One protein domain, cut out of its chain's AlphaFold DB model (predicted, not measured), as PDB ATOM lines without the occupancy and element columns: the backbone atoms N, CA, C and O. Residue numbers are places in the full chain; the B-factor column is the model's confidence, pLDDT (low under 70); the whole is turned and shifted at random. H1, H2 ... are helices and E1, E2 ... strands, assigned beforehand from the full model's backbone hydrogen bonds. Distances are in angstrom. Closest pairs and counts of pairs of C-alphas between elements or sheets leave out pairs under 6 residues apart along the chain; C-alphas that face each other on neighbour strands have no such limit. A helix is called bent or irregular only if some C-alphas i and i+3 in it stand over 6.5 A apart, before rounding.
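Overview. This is residues 70 to 166 of the 171 residues of the protein "DUF4976 domain-containing protein" of Flammeovirga sp. SR4 (UniProt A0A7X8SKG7). A four-stranded antiparallel sheet has one long helix, H2, laid across one of its faces, and a long thin arm leads away from this body to a small two-stranded hairpin, E2 and E3, at its far end. The arm goes out from the edge strand E1 and comes back through the short helix H1 into E4, and it makes most of the length of the whole. The 97 printed residues hold two named helices and six named strands, in the order E1, E2, E3, H1, E4, E5, E6, H2; the larger sheet has the order E1, E4, E5, E6 and the smaller E2, E3, both antiparallel. The class is mixed, helices and strands, and the whole is only just loose, close to extended, with a radius of gyration of the C-alphas of 18.4 A and spans of 59 by 22 by 21 A.

Along the chain. E1 is residues 70 to 73, 10.2 A long, beginning at C-alpha 70 at (-1.623, 37.588, 5.181). E2, residues 85 to 87, is 7.0 A long, with C-alpha 85 at (-3.133, 60.640, 21.061), and E3, residues 96 to 98, is 6.4 A long. H1 is residues 104 to 108, 6.2 A. E4, residues 111 to 116, is the longest strand, 16.9 A. E5, residues 119 to 123, measures 13.3 A, and E6, residues 129 to 133, measures 13.8 A. H2, residues 148 to 165, is 26.0 A from first to last C-alpha and ends at C-alpha 165 at (3.811, 44.327, 5.712). It is irregular: C-alphas 149 and 152 are 7.5 A apart.

Arrangement. In the larger sheet E1 and E6 are the edge strands. E1 and E4 are antiparallel at 158 degrees, with N 71 and O 113 at 2.8 A, within hydrogen-bond range. E4, E5 and E6 form a meander, each strand the antiparallel neighbour of the one before. E4 and E5 are a hairpin at 167 degrees, with N 114 and O 121 at 2.8 A. E5 and E6 are a hairpin at 174 degrees, with N 122 and O 130 at 2.9 A. H2 is on one face of this sheet, which gives two layers, a helix layer and a sheet layer; its height over the sheet is 9.0 A. It runs across the strands, at 71 degrees to E4 on the local plane. It lies over E4 and E6, and only just over E1 and E5, with 3 of its C-alphas on each of these two. The closest C-alphas of E4 and H2 are those of Tyr 114 and Met 161, 6.2 A; those of E5 and H2 are Tyr 121 and Leu 157, 6.6 A. H1 is not on the sheet and is only just apart from H2, the closest C-alphas being 8.2 A apart. E2 and E3 are a hairpin at 156 degrees, with N 97 and O 86 at 2.9 A, and both are apart from E4, E5, E6 and H2. In H1 every O i to N i+4 pair is within hydrogen-bond range; in H2 it is 12 of 14.

Size, cuts and confidence. The outline is a rod, and the two C-alphas farthest apart, those of Gln 91 and Ser 149, are 60.6 A apart. The C-alphas of Leu 70 and Gly 166, the first and last printed, are 12.2 A apart. The links from E1 to E2, 11 residues, and from E6 to H2, 14 residues, are long. The printed part has no cut. Its mean pLDDT is 92.7, and no printed residue is under 70.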
ATOM      1  N   LEU A  70      -2.156  37.213   3.873       97.31
ATOM      2  CA  LEU A  70      -1.623  37.588   5.181       97.31
ATOM      3  C   LEU A  70      -2.762  37.761   6.191       97.31
ATOM      4  O   LEU A  70      -3.737  38.465   5.940       97.31
ATOM      5  N   THR A  71      -2.620  37.144   7.358       96.69
ATOM      6  CA  THR A  71      -3.460  37.380   8.536       96.69
ATOM      7  C   THR A  71      -2.592  37.911   9.665       96.69
ATOM      8  O   THR A  71      -1.505  37.389   9.916       96.69
ATOM      9  N   VAL A  72      -3.088  38.927  10.367       95.38
ATOM     10  CA  VAL A  72      -2.427  39.511  11.536       95.38
ATOM     11  C   VAL A  72      -3.305  39.277  12.756       95.38
ATOM     12  O   VAL A  72      -4.486  39.628  12.750       95.38
ATOM     13  N   MET A  73      -2.731  38.703  13.809       94.50
ATOM     14  CA  MET A  73      -3.327  38.725  15.138       94.50
ATOM     15  C   MET A  73      -2.708  39.887  15.913       94.50
ATOM     16  O   MET A  73      -1.553  39.820  16.339       94.50
ATOM     17  N   GLY A  74      -3.507  40.944  16.060       87.75
ATOM     18  CA  GLY A  74      -3.150  42.160  16.776       87.75
ATOM     19  C   GLY A  74      -2.878  41.905  18.260       87.75
ATOM     20  O   GLY A  74      -3.783  41.540  19.006       87.75
ATOM     21  N   VAL A  75      -1.651  42.139  18.699       83.00
ATOM     22  CA  VAL A  75      -1.255  42.311  20.090       83.00
ATOM     23  C   VAL A  75      -1.605  43.743  20.478       83.00
ATOM     24  O   VAL A  75      -1.077  44.707  19.921       83.00
ATOM     25  N   GLY A  76      -2.555  43.867  21.403       77.56
ATOM     26  CA  GLY A  76      -3.029  45.157  21.885       77.56
ATOM     27  C   GLY A  76      -1.960  45.920  22.663       77.56
ATOM     28  O   GLY A  76      -1.073  45.338  23.286       77.56
ATOM     29  N   ILE A  77      -2.100  47.241  22.661       79.31
ATOM     30  CA  ILE A  77      -1.341  48.139  23.526       79.31
ATOM     31  C   ILE A  77      -2.043  48.157  24.886       79.31
ATOM     32  O   ILE A  77      -3.181  48.614  24.989       79.31
ATOM     33  N   SER A  78      -1.389  47.629  25.921       80.88
ATOM     34  CA  SER A  78      -1.932  47.587  27.286       80.88
ATOM     35  C   SER A  78      -1.588  48.820  28.122       80.88
ATOM     36  O   SER A  78      -2.240  49.064  29.133       80.88
ATOM     37  N   GLU A  79      -0.587  49.598  27.707       83.00
ATOM     38  CA  GLU A  79      -0.124  50.792  28.415       83.00
ATOM     39  C   GLU A  79      -0.245  52.041  27.530       83.00
ATOM     40  O   GLU A  79       0.102  51.982  26.347       83.00
ATOM     41  N   PRO A  80      -0.727  53.182  28.058       82.94
ATOM     42  CA  PRO A  80      -0.814  54.414  27.284       82.94
ATOM     43  C   PRO A  80       0.551  54.852  26.747       82.94
ATOM     44  O   PRO A  80       1.521  54.956  27.492       82.94
ATOM     45  N   ILE A  81       0.608  55.178  25.456       85.56
ATOM     46  CA  ILE A  81       1.809  55.730  24.827       85.56
ATOM     47  C   ILE A  81       1.721  57.253  24.882       85.56
ATOM     48  O   ILE A  81       0.861  57.867  24.238       85.56
ATOM     49  N   GLU A  82       2.615  57.874  25.647       86.31
ATOM     50  CA  GLU A  82       2.648  59.326  25.799       86.31
ATOM     51  C   GLU A  82       2.842  60.031  24.442       86.31
ATOM     52  O   GLU A  82       3.665  59.652  23.600       86.31
ATOM     53  N   GLY A  83       2.024  61.057  24.202       86.25
ATOM     54  CA  GLY A  83       2.055  61.843  22.968       86.25
ATOM     55  C   GLY A  83       1.552  61.116  21.713       86.25
ATOM     56  O   GLY A  83       1.685  61.665  20.622       86.25
ATOM     57  N   LEU A  84       0.991  59.904  21.821       87.88
ATOM     58  CA  LEU A  84       0.382  59.211  20.677       87.88
ATOM     59  C   LEU A  84      -0.964  59.823  20.288       87.88
ATOM     60  O   LEU A  84      -1.258  59.993  19.106       87.88
ATOM     61  N   ALA A  85      -1.791  60.139  21.280       86.00
ATOM     62  CA  ALA A  85      -3.133  60.640  21.061       86.00
ATOM     63  C   ALA A  85      -3.586  61.550  22.206       86.00
ATOM     64  O   ALA A  85      -3.096  61.445  23.331       86.00
ATOM     65  N   VAL A  86      -4.531  62.442  21.915       87.38
ATOM     66  CA  VAL A  86      -5.107  63.378  22.892       87.38
ATOM     67  C   VAL A  86      -6.626  63.311  22.870       87.38
ATOM     68  O   VAL A  86      -7.225  63.137  21.805       87.38
ATOM     69  N   SER A  87      -7.257  63.482  24.033       86.31
ATOM     70  CA  SER A  87      -8.695  63.742  24.083       86.31
ATOM     71  C   SER A  87      -8.972  65.136  23.529       86.31
ATOM     72  O   SER A  87      -8.360  66.117  23.953       86.31
ATOM     73  N   THR A  88      -9.892  65.228  22.577       88.56
ATOM     74  CA  THR A  88     -10.339  66.501  22.000       88.56
ATOM     75  C   THR A  88     -11.573  67.056  22.698       88.56
ATOM     76  O   THR A  88     -11.961  68.192  22.428       88.56
ATOM     77  N   ASN A  89     -12.186  66.288  23.606       87.81
ATOM     78  CA  ASN A  89     -13.354  66.717  24.361       87.81
ATOM     79  C   ASN A  89     -13.221  66.350  25.853       87.81
ATOM     80  O   ASN A  89     -13.328  65.173  26.209       87.81
ATOM     81  N   PRO A  90     -13.083  67.342  26.752       85.25
ATOM     82  CA  PRO A  90     -13.033  67.103  28.195       85.25
ATOM     83  C   PRO A  90     -14.284  66.415  28.767       85.25
ATOM     84  O   PRO A  90     -14.189  65.735  29.784       85.25
ATOM     85  N   GLN A  91     -15.449  66.568  28.127       91.12
ATOM     86  CA  GLN A  91     -16.713  65.944  28.547       91.12
ATOM     87  C   GLN A  91     -16.961  64.569  27.906       91.12
ATOM     88  O   GLN A  91     -17.911  63.884  28.279       91.12
ATOM     89  N   ALA A  92     -16.126  64.154  26.948       86.25
ATOM     90  CA  ALA A  92     -16.252  62.885  26.236       86.25
ATOM     91  C   ALA A  92     -14.860  62.299  25.981       86.25
ATOM     92  O   ALA A  92     -14.292  62.453  24.902       86.25
ATOM     93  N   LEU A  93     -14.313  61.609  26.985       79.19
ATOM     94  CA  LEU A  93     -12.946  61.069  26.958       79.19
ATOM     95  C   LEU A  93     -12.690  60.061  25.819       79.19
ATOM     96  O   LEU A  93     -11.539  59.782  25.509       79.19
ATOM     97  N   TRP A  94     -13.738  59.539  25.175       81.19
ATOM     98  CA  TRP A  94     -13.644  58.678  23.990       81.19
ATOM     99  C   TRP A  94     -13.407  59.446  22.677       81.19
ATOM    100  O   TRP A  94     -13.118  58.826  21.654       81.19
ATOM    101  N   HIS A  95     -13.512  60.780  22.664       82.38
ATOM    102  CA  HIS A  95     -13.132  61.593  21.508       82.38
ATOM    103  C   HIS A  95     -11.613  61.746  21.453       82.38
ATOM    104  O   HIS A  95     -11.048  62.729  21.925       82.38
ATOM    105  N   ILE A  96     -10.954  60.754  20.864       85.25
ATOM    106  CA  ILE A  96      -9.501  60.700  20.743       85.25
ATOM    107  C   ILE A  96      -9.062  61.170  19.352       85.25
ATOM    108  O   ILE A  96      -9.602  60.735  18.337       85.25
ATOM    109  N   LYS A  97      -8.042  62.031  19.302       88.06
ATOM    110  CA  LYS A  97      -7.303  62.365  18.080       88.06
ATOM    111  C   LYS A  97      -5.909  61.756  18.152       88.06
ATOM    112  O   LYS A  97      -5.125  62.128  19.025       88.06
ATOM    113  N   VAL A  98      -5.603  60.856  17.222       86.62
ATOM    114  CA  VAL A  98      -4.254  60.304  17.033       86.62
ATOM    115  C   VAL A  98      -3.368  61.380  16.405       86.62
ATOM    116  O   VAL A  98      -3.778  62.053  15.457       86.62
ATOM    117  N   LEU A  99      -2.189  61.591  16.984       87.75
ATOM    118  CA  LEU A  99      -1.259  62.656  16.607       87.75
ATOM    119  C   LEU A  99      -0.099  62.163  15.739       87.75
ATOM    120  O   LEU A  99       0.458  62.952  14.980       87.75
ATOM    121  N   LYS A 100       0.273  60.888  15.861       86.81
ATOM    122  CA  LYS A 100       1.374  60.262  15.121       86.81
ATOM    123  C   LYS A 100       1.095  58.781  14.901       86.81
ATOM    124  O   LYS A 100       0.343  58.180  15.666       86.81
ATOM    125  N   ASP A 101       1.739  58.211  13.892       84.31
ATOM    126  CA  ASP A 101       1.718  56.770  13.663       84.31
ATOM    127  C   ASP A 101       2.532  56.028  14.734       84.31
ATOM    128  O   ASP A 101       3.420  56.592  15.385       84.31
ATOM    129  N   LEU A 102       2.208  54.748  14.925       85.50
ATOM    130  CA  LEU A 102       2.992  53.853  15.771       85.50
ATOM    131  C   LEU A 102       4.342  53.552  15.111       85.50
ATOM    132  O   LEU A 102       4.444  53.469  13.887       85.50
ATOM    133  N   GLY A 103       5.376  53.363  15.930       85.69
ATOM    134  CA  GLY A 103       6.684  52.942  15.442       85.69
ATOM    135  C   GLY A 103       6.676  51.509  14.898       85.69
ATOM    136  O   GLY A 103       5.780  50.708  15.190       85.69
ATOM    137  N   GLN A 104       7.685  51.176  14.089       87.00
ATOM    138  CA  GLN A 104       7.805  49.860  13.447       87.00
ATOM    139  C   GLN A 104       7.924  48.718  14.460       87.00
ATOM    140  O   GLN A 104       7.524  47.597  14.164       87.00
ATOM    141  N   GLU A 105       8.408  48.988  15.669       86.81
ATOM    142  CA  GLU A 105       8.453  48.030  16.768       86.81
ATOM    143  C   GLU A 105       7.074  47.432  17.076       86.81
ATOM    144  O   GLU A 105       6.968  46.228  17.299       86.81
ATOM    145  N   PHE A 106       6.005  48.230  16.988       88.06
ATOM    146  CA  PHE A 106       4.642  47.744  17.203       88.06
ATOM    147  C   PHE A 106       4.157  46.870  16.056       88.06
ATOM    148  O   PHE A 106       3.324  46.002  16.285       88.06
ATOM    149  N   ILE A 107       4.667  47.075  14.843       89.06
ATOM    150  CA  ILE A 107       4.387  46.222  13.686       89.06
ATOM    151  C   ILE A 107       5.136  44.893  13.867       89.06
ATOM    152  O   ILE A 107       4.554  43.820  13.791       89.06
ATOM    153  N   LEU A 108       6.419  44.942  14.217       87.94
ATOM    154  CA  LEU A 108       7.254  43.749  14.371       87.94
ATOM    155  C   LEU A 108       6.849  42.856  15.559       87.94
ATOM    156  O   LEU A 108       7.137  41.664  15.542       87.94
ATOM    157  N   GLN A 109       6.156  43.404  16.562       89.19
ATOM    158  CA  GLN A 109       5.671  42.676  17.747       89.19
ATOM    159  C   GLN A 109       4.262  42.078  17.585       89.19
ATOM    160  O   GLN A 109       3.580  41.783  18.571       89.19
ATOM    161  N   GLN A 110       3.810  41.885  16.348       93.06
ATOM    162  CA  GLN A 110       2.544  41.224  16.041       93.06
ATOM    163  C   GLN A 110       2.751  39.738  15.742       93.06
ATOM    164  O   GLN A 110       3.858  39.290  15.453       93.06
ATOM    165  N   THR A 111       1.672  38.954  15.807       95.81
ATOM    166  CA  THR A 111       1.692  37.580  15.288       95.81
ATOM    167  C   THR A 111       1.145  37.565  13.869       95.81
ATOM    168  O   THR A 111       0.032  38.036  13.617       95.81
ATOM    169  N   TYR A 112       1.917  36.997  12.951       97.31
ATOM    170  CA  TYR A 112       1.616  36.939  11.528       97.31
ATOM    171  C   TYR A 112       1.417  35.501  11.072       97.31
ATOM    172  O   TYR A 112       2.178  34.612  11.444       97.31
ATOM    173  N   SER A 113       0.419  35.283  10.222       97.88
ATOM    174  CA  SER A 113       0.207  34.029   9.505       97.88
ATOM    175  C   SER A 113       0.124  34.329   8.017       97.88
ATOM    176  O   SER A 113      -0.768  35.050   7.569       97.88
ATOM    177  N   TYR A 114       1.076  33.800   7.257       98.38
ATOM    178  CA  TYR A 114       1.158  33.939   5.813       98.38
ATOM    179  C   TYR A 114       0.870  32.596   5.149       98.38
ATOM    180  O   TYR A 114       1.569  31.606   5.384       98.38
ATOM    181  N   ARG A 115      -0.186  32.546   4.335       98.06
ATOM    182  CA  ARG A 115      -0.664  31.311   3.710       98.06
ATOM    183  C   ARG A 115      -0.642  31.418   2.191       98.06
ATOM    184  O   ARG A 115      -1.415  32.181   1.616       98.06
ATOM    185  N   THR A 116       0.180  30.592   1.558       97.88
ATOM    186  CA  THR A 116       0.172  30.358   0.109       97.88
ATOM    187  C   THR A 116      -0.683  29.129  -0.221       97.88
ATOM    188  O   THR A 116      -1.303  28.532   0.665       97.88
ATOM    189  N   LYS A 117      -0.728  28.735  -1.500       96.31
ATOM    190  CA  LYS A 117      -1.372  27.482  -1.926       96.31
ATOM    191  C   LYS A 117      -0.751  26.247  -1.261       96.31
ATOM    192  O   LYS A 117      -1.468  25.331  -0.872       96.31
ATOM    193  N   ASP A 118       0.575  26.238  -1.148       97.94
ATOM    194  CA  ASP A 118       1.340  25.057  -0.746       97.94
ATOM    195  C   ASP A 118       1.796  25.095   0.717       97.94
ATOM    196  O   ASP A 118       2.166  24.055   1.267       97.94
ATOM    197  N   PHE A 119       1.818  26.274   1.343       98.50
ATOM    198  CA  PHE A 119       2.421  26.458   2.657       98.50
ATOM    199  C   PHE A 119       1.636  27.403   3.557       98.50
ATOM    200  O   PHE A 119       1.029  28.376   3.107       98.50
ATOM    201  N   ARG A 120       1.761  27.181   4.865       98.56
ATOM    202  CA  ARG A 120       1.510  28.204   5.882       98.56
ATOM    203  C   ARG A 120       2.782  28.453   6.676       98.56
ATOM    204  O   ARG A 120       3.347  27.513   7.226       98.56
ATOM    205  N   TYR A 121       3.184  29.712   6.753       98.69
ATOM    206  CA  TYR A 121       4.248  30.202   7.618       98.69
ATOM    207  C   TYR A 121       3.646  31.090   8.709       98.69
ATOM    208  O   TYR A 121       2.807  31.941   8.415       98.69
ATOM    209  N   ILE A 122       4.052  30.886   9.958       98.38
ATOM    210  CA  ILE A 122       3.599  31.671  11.107       98.38
ATOM    211  C   ILE A 122       4.828  32.251  11.799       98.38
ATOM    212  O   ILE A 122       5.788  31.525  12.049       98.38
ATOM    213  N   LEU A 123       4.786  33.546  12.107       97.44
ATOM    214  CA  LEU A 123       5.758  34.228  12.955       97.44
ATOM    215  C   LEU A 123       5.025  34.769  14.178       97.44
ATOM    216  O   LEU A 123       4.173  35.653  14.058       97.44
ATOM    217  N   TYR A 124       5.345  34.233  15.347       95.88
ATOM    218  CA  TYR A 124       4.814  34.710  16.615       95.88
ATOM    219  C   TYR A 124       5.540  35.967  17.086       95.88
ATOM    220  O   TYR A 124       6.698  36.214  16.752       95.88
ATOM    221  N   LYS A 125       4.857  36.737  17.939       92.75
ATOM    222  CA  LYS A 125       5.392  37.975  18.534       92.75
ATOM    223  C   LYS A 125       6.708  37.790  19.304       92.75
ATOM    224  O   LYS A 125       7.440  38.749  19.501       92.75
ATOM    225  N   ASP A 126       6.967  36.583  19.804       91.44
ATOM    226  CA  ASP A 126       8.165  36.225  20.571       91.44
ATOM    227  C   ASP A 126       9.304  35.697  19.682       91.44
ATOM    228  O   ASP A 126      10.348  35.289  20.187       91.44
ATOM    229  N   GLY A 127       9.109  35.714  18.361       93.19
ATOM    230  CA  GLY A 127      10.073  35.247  17.373       93.19
ATOM    231  C   GLY A 127      10.000  33.751  17.078       93.19
ATOM    232  O   GLY A 127      10.744  33.292  16.212       93.19
ATOM    233  N   GLN A 128       9.123  32.989  17.743       96.00
ATOM    234  CA  GLN A 128       8.897  31.592  17.372       96.00
ATOM    235  C   GLN A 128       8.275  31.503  15.974       96.00
ATOM    236  O   GLN A 128       7.450  32.330  15.579       96.00
ATOM    237  N   GLU A 129       8.670  30.480  15.225       97.94
ATOM    238  CA  GLU A 129       8.237  30.268  13.847       97.94
ATOM    239  C   GLU A 129       7.538  28.911  13.720       97.94
ATOM    240  O   GLU A 129       7.931  27.930  14.353       97.94
ATOM    241  N   GLU A 130       6.536  28.826  12.850       98.50
ATOM    242  CA  GLU A 130       5.981  27.552  12.392       98.50
ATOM    243  C   GLU A 130       5.914  27.517  10.872       98.50
ATOM    244  O   GLU A 130       5.711  28.535  10.205       98.50
ATOM    245  N   LEU A 131       6.076  26.320  10.314       98.75
ATOM    246  CA  LEU A 131       5.948  26.084   8.885       98.75
ATOM    247  C   LEU A 131       5.212  24.771   8.640       98.75
ATOM    248  O   LEU A 131       5.627  23.728   9.147       98.75
ATOM    249  N   TYR A 132       4.183  24.817   7.799       98.69
ATOM    250  CA  TYR A 132       3.383  23.664   7.386       98.69
ATOM    251  C   TYR A 132       3.383  23.540   5.859       98.69
ATOM    252  O   TYR A 132       3.218  24.537   5.159       98.69
ATOM    253  N   ASP A 133       3.575  22.319   5.347       98.56
ATOM    254  CA  ASP A 133       3.574  21.979   3.912       98.56
ATOM    255  C   ASP A 133       2.252  21.280   3.559       98.56
ATOM    256  O   ASP A 133       2.107  20.075   3.778       98.56
ATOM    257  N   HIS A 134       1.288  22.022   3.006       97.56
ATOM    258  CA  HIS A 134      -0.075  21.541   2.726       97.56
ATOM    259  C   HIS A 134      -0.121  20.406   1.708       97.56
ATOM    260  O   HIS A 134      -1.057  19.610   1.717       97.56
ATOM    261  N   ARG A 135       0.913  20.269   0.872       97.62
ATOM    262  CA  ARG A 135       1.013  19.177  -0.109       97.62
ATOM    263  C   ARG A 135       1.238  17.820   0.557       97.62
ATOM    264  O   ARG A 135       0.971  16.786  -0.049       97.62
ATOM    265  N   LYS A 136       1.788  17.816   1.776       97.81
ATOM    266  CA  LYS A 136       2.111  16.602   2.549       97.81
ATOM    267  C   LYS A 136       1.287  16.481   3.825       97.81
ATOM    268  O   LYS A 136       1.091  15.372   4.312       97.81
ATOM    269  N   ASP A 137       0.862  17.611   4.368       97.69
ATOM    270  CA  ASP A 137       0.169  17.730   5.641       97.69
ATOM    271  C   ASP A 137      -0.978  18.750   5.515       97.69
ATOM    272  O   ASP A 137      -0.874  19.880   6.002       97.69
ATOM    273  N   PRO A 138      -2.073  18.386   4.819       96.19
ATOM    274  CA  PRO A 138      -3.190  19.297   4.545       96.19
ATOM    275  C   PRO A 138      -3.935  19.751   5.811       96.19
ATOM    276  O   PRO A 138      -4.707  20.705   5.751       96.19
ATOM    277  N   TYR A 139      -3.711  19.080   6.945       96.94
ATOM    278  CA  TYR A 139      -4.330  19.390   8.234       96.94
ATOM    279  C   TYR A 139      -3.376  20.077   9.222       96.94
ATOM    280  O   TYR A 139      -3.774  20.313  10.359       96.94
ATOM    281  N   GLU A 140      -2.154  20.415   8.792       97.44
ATOM    282  CA  GLU A 140      -1.183  21.201   9.571       97.44
ATOM    283  C   GLU A 140      -0.824  20.567  10.933       97.44
ATOM    284  O   GLU A 140      -0.694  21.250  11.945       97.44
ATOM    285  N   TRP A 141      -0.670  19.243  10.998       97.88
ATOM    286  CA  TRP A 141      -0.347  18.544  12.249       97.88
ATOM    287  C   TRP A 141       1.143  18.545  12.598       97.88
ATOM    288  O   TRP A 141       1.513  18.280  13.744       97.88
ATOM    289  N   LYS A 142       2.020  18.764  11.617       97.88
ATOM    290  CA  LYS A 142       3.471  18.628  11.765       97.88
ATOM    291  C   LYS A 142       4.172  19.918  11.374       97.88
ATOM    292  O   LYS A 142       4.403  20.172  10.193       97.88
ATOM    293  N   ASN A 143       4.634  20.655  12.379       98.25
ATOM    294  CA  ASN A 143       5.553  21.766  12.169       98.25
ATOM    295  C   ASN A 143       6.882  21.248  11.571       98.25
ATOM    296  O   ASN A 143       7.519  20.332  12.108       98.25
ATOM    297  N   VAL A 144       7.287  21.804  10.428       98.25
ATOM    298  CA  VAL A 144       8.518  21.449   9.703       98.25
ATOM    299  C   VAL A 144       9.569  22.559   9.691       98.25
ATOM    300  O   VAL A 144      10.568  22.416   8.986       98.25
ATOM    301  N   GLU A 145       9.392  23.626  10.472       97.69
ATOM    302  CA  GLU A 145      10.267  24.811  10.451       97.69
ATOM    303  C   GLU A 145      11.755  24.474  10.672       97.69
ATOM    304  O   GLU A 145      12.615  24.957   9.930       97.69
ATOM    305  N   ALA A 146      12.052  23.557  11.605       97.31
ATOM    306  CA  ALA A 146      13.417  23.196  11.993       97.31
ATOM    307  C   ALA A 146      14.133  22.308  10.959       97.31
ATOM    308  O   ALA A 146      15.334  22.030  11.061       97.31
ATOM    309  N   LYS A 147      13.409  21.792   9.958       98.00
ATOM    310  CA  LYS A 147      13.980  20.868   8.974       98.00
ATOM    311  C   LYS A 147      14.803  21.646   7.954       98.00
ATOM    312  O   LYS A 147      14.266  22.410   7.158       98.00
ATOM    313  N   LYS A 148      16.104  21.342   7.874       97.50
ATOM    314  CA  LYS A 148      17.049  21.977   6.929       97.50
ATOM    315  C   LYS A 148      16.568  21.981   5.471       97.50
ATOM    316  O   LYS A 148      16.829  22.938   4.753       97.50
ATOM    317  N   SER A 149      15.829  20.955   5.039       97.81
ATOM    318  CA  SER A 149      15.263  20.875   3.682       97.81
ATOM    319  C   SER A 149      14.258  21.989   3.362       97.81
ATOM    320  O   SER A 149      14.040  22.285   2.192       97.81
ATOM    321  N   TYR A 150      13.646  22.595   4.381       98.06
ATOM    322  CA  TYR A 150      12.663  23.668   4.247       98.06
ATOM    323  C   TYR A 150      13.254  25.062   4.496       98.06
ATOM    324  O   TYR A 150      12.549  26.048   4.307       98.06
ATOM    325  N   ALA A 151      14.541  25.179   4.845       97.88
ATOM    326  CA  ALA A 151      15.163  26.456   5.208       97.88
ATOM    327  C   ALA A 151      15.010  27.534   4.120       97.88
ATOM    328  O   ALA A 151      14.655  28.671   4.419       97.88
ATOM    329  N   LYS A 152      15.203  27.162   2.845       98.19
ATOM    330  CA  LYS A 152      15.031  28.086   1.711       98.19
ATOM    331  C   LYS A 152      13.580  28.549   1.557       98.19
ATOM    332  O   LYS A 152      13.341  29.721   1.304       98.19
ATOM    333  N   VAL A 153      12.624  27.634   1.726       98.06
ATOM    334  CA  VAL A 153      11.191  27.947   1.640       98.06
ATOM    335  C   VAL A 153      10.776  28.856   2.796       98.06
ATOM    336  O   VAL A 153      10.120  29.861   2.559       98.06
ATOM    337  N   LYS A 154      11.212  28.554   4.027       98.12
ATOM    338  CA  LYS A 154      10.946  29.386   5.208       98.12
ATOM    339  C   LYS A 154      11.447  30.817   5.004       98.12
ATOM    340  O   LYS A 154      10.693  31.761   5.212       98.12
ATOM    341  N   ALA A 155      12.692  30.967   4.552       97.75
ATOM    342  CA  ALA A 155      13.288  32.275   4.297       97.75
ATOM    343  C   ALA A 155      12.518  33.069   3.227       97.75
ATOM    344  O   ALA A 155      12.279  34.260   3.404       97.75
ATOM    345  N   GLU A 156      12.087  32.408   2.152       97.94
ATOM    346  CA  GLU A 156      11.317  33.049   1.083       97.94
ATOM    347  C   GLU A 156       9.918  33.477   1.546       97.94
ATOM    348  O   GLU A 156       9.521  34.614   1.312       97.94
ATOM    349  N   LEU A 157       9.193  32.617   2.268       98.31
ATOM    350  CA  LEU A 157       7.876  32.961   2.819       98.31
ATOM    351  C   LEU A 157       7.969  34.108   3.832       98.31
ATOM    352  O   LEU A 157       7.129  35.005   3.827       98.31
ATOM    353  N   LYS A 158       9.016  34.112   4.666       97.25
ATOM    354  CA  LYS A 158       9.296  35.207   5.600       97.25
ATOM    355  C   LYS A 158       9.547  36.517   4.855       97.25
ATOM    356  O   LYS A 158       8.992  37.542   5.237       97.25
ATOM    357  N   ARG A 159      10.334  36.482   3.775       96.81
ATOM    358  CA  ARG A 159      10.593  37.645   2.916       96.81
ATOM    359  C   ARG A 159       9.299  38.185   2.300       96.81
ATOM    360  O   ARG A 159       9.002  39.356   2.482       96.81
ATOM    361  N   GLN A 160       8.500  37.326   1.663       96.94
ATOM    362  CA  GLN A 160       7.214  37.709   1.061       96.94
ATOM    363  C   GLN A 160       6.244  38.306   2.087       96.94
ATOM    364  O   GLN A 160       5.582  39.303   1.814       96.94
ATOM    365  N   MET A 161       6.181  37.726   3.288       97.00
ATOM    366  CA  MET A 161       5.382  38.265   4.387       97.00
ATOM    367  C   MET A 161       5.815  39.697   4.743       97.00
ATOM    368  O   MET A 161       4.964  40.577   4.855       97.00
ATOM    369  N   PHE A 162       7.119  39.945   4.896       95.31
ATOM    370  CA  PHE A 162       7.649  41.277   5.205       95.31
ATOM    371  C   PHE A 162       7.444  42.288   4.071       95.31
ATOM    372  O   PHE A 162       7.104  43.439   4.352       95.31
ATOM    373  N   ASP A 163       7.545  41.853   2.813       94.25
ATOM    374  CA  ASP A 163       7.234  42.692   1.650       94.25
ATOM    375  C   ASP A 163       5.779  43.196   1.700       94.25
ATOM    376  O   ASP A 163       5.527  44.373   1.451       94.25
ATOM    377  N   ILE A 164       4.825  42.335   2.088       93.44
ATOM    378  CA  ILE A 164       3.404  42.709   2.234       93.44
ATOM    379  C   ILE A 164       3.192  43.665   3.415       93.44
ATOM    380  O   ILE A 164       2.388  44.590   3.322       93.44
ATOM    381  N   ILE A 165       3.894  43.449   4.532       91.62
ATOM    382  CA  ILE A 165       3.811  44.327   5.712       91.62
ATOM    383  C   ILE A 165       4.414  45.712   5.409       91.62
ATOM    384  O   ILE A 165       4.030  46.701   6.034       91.62
ATOM    385  N   GLY A 166       5.338  45.800   4.449       88.75
ATOM    386  CA  GLY A 166       6.018  47.043   4.089       88.75
ATOM    387  C   GLY A 166       7.130  47.430   5.067       88.75
ATOM    388  O   GLY A 166       7.463  48.610   5.184       88.75
TER     389      GLY A 166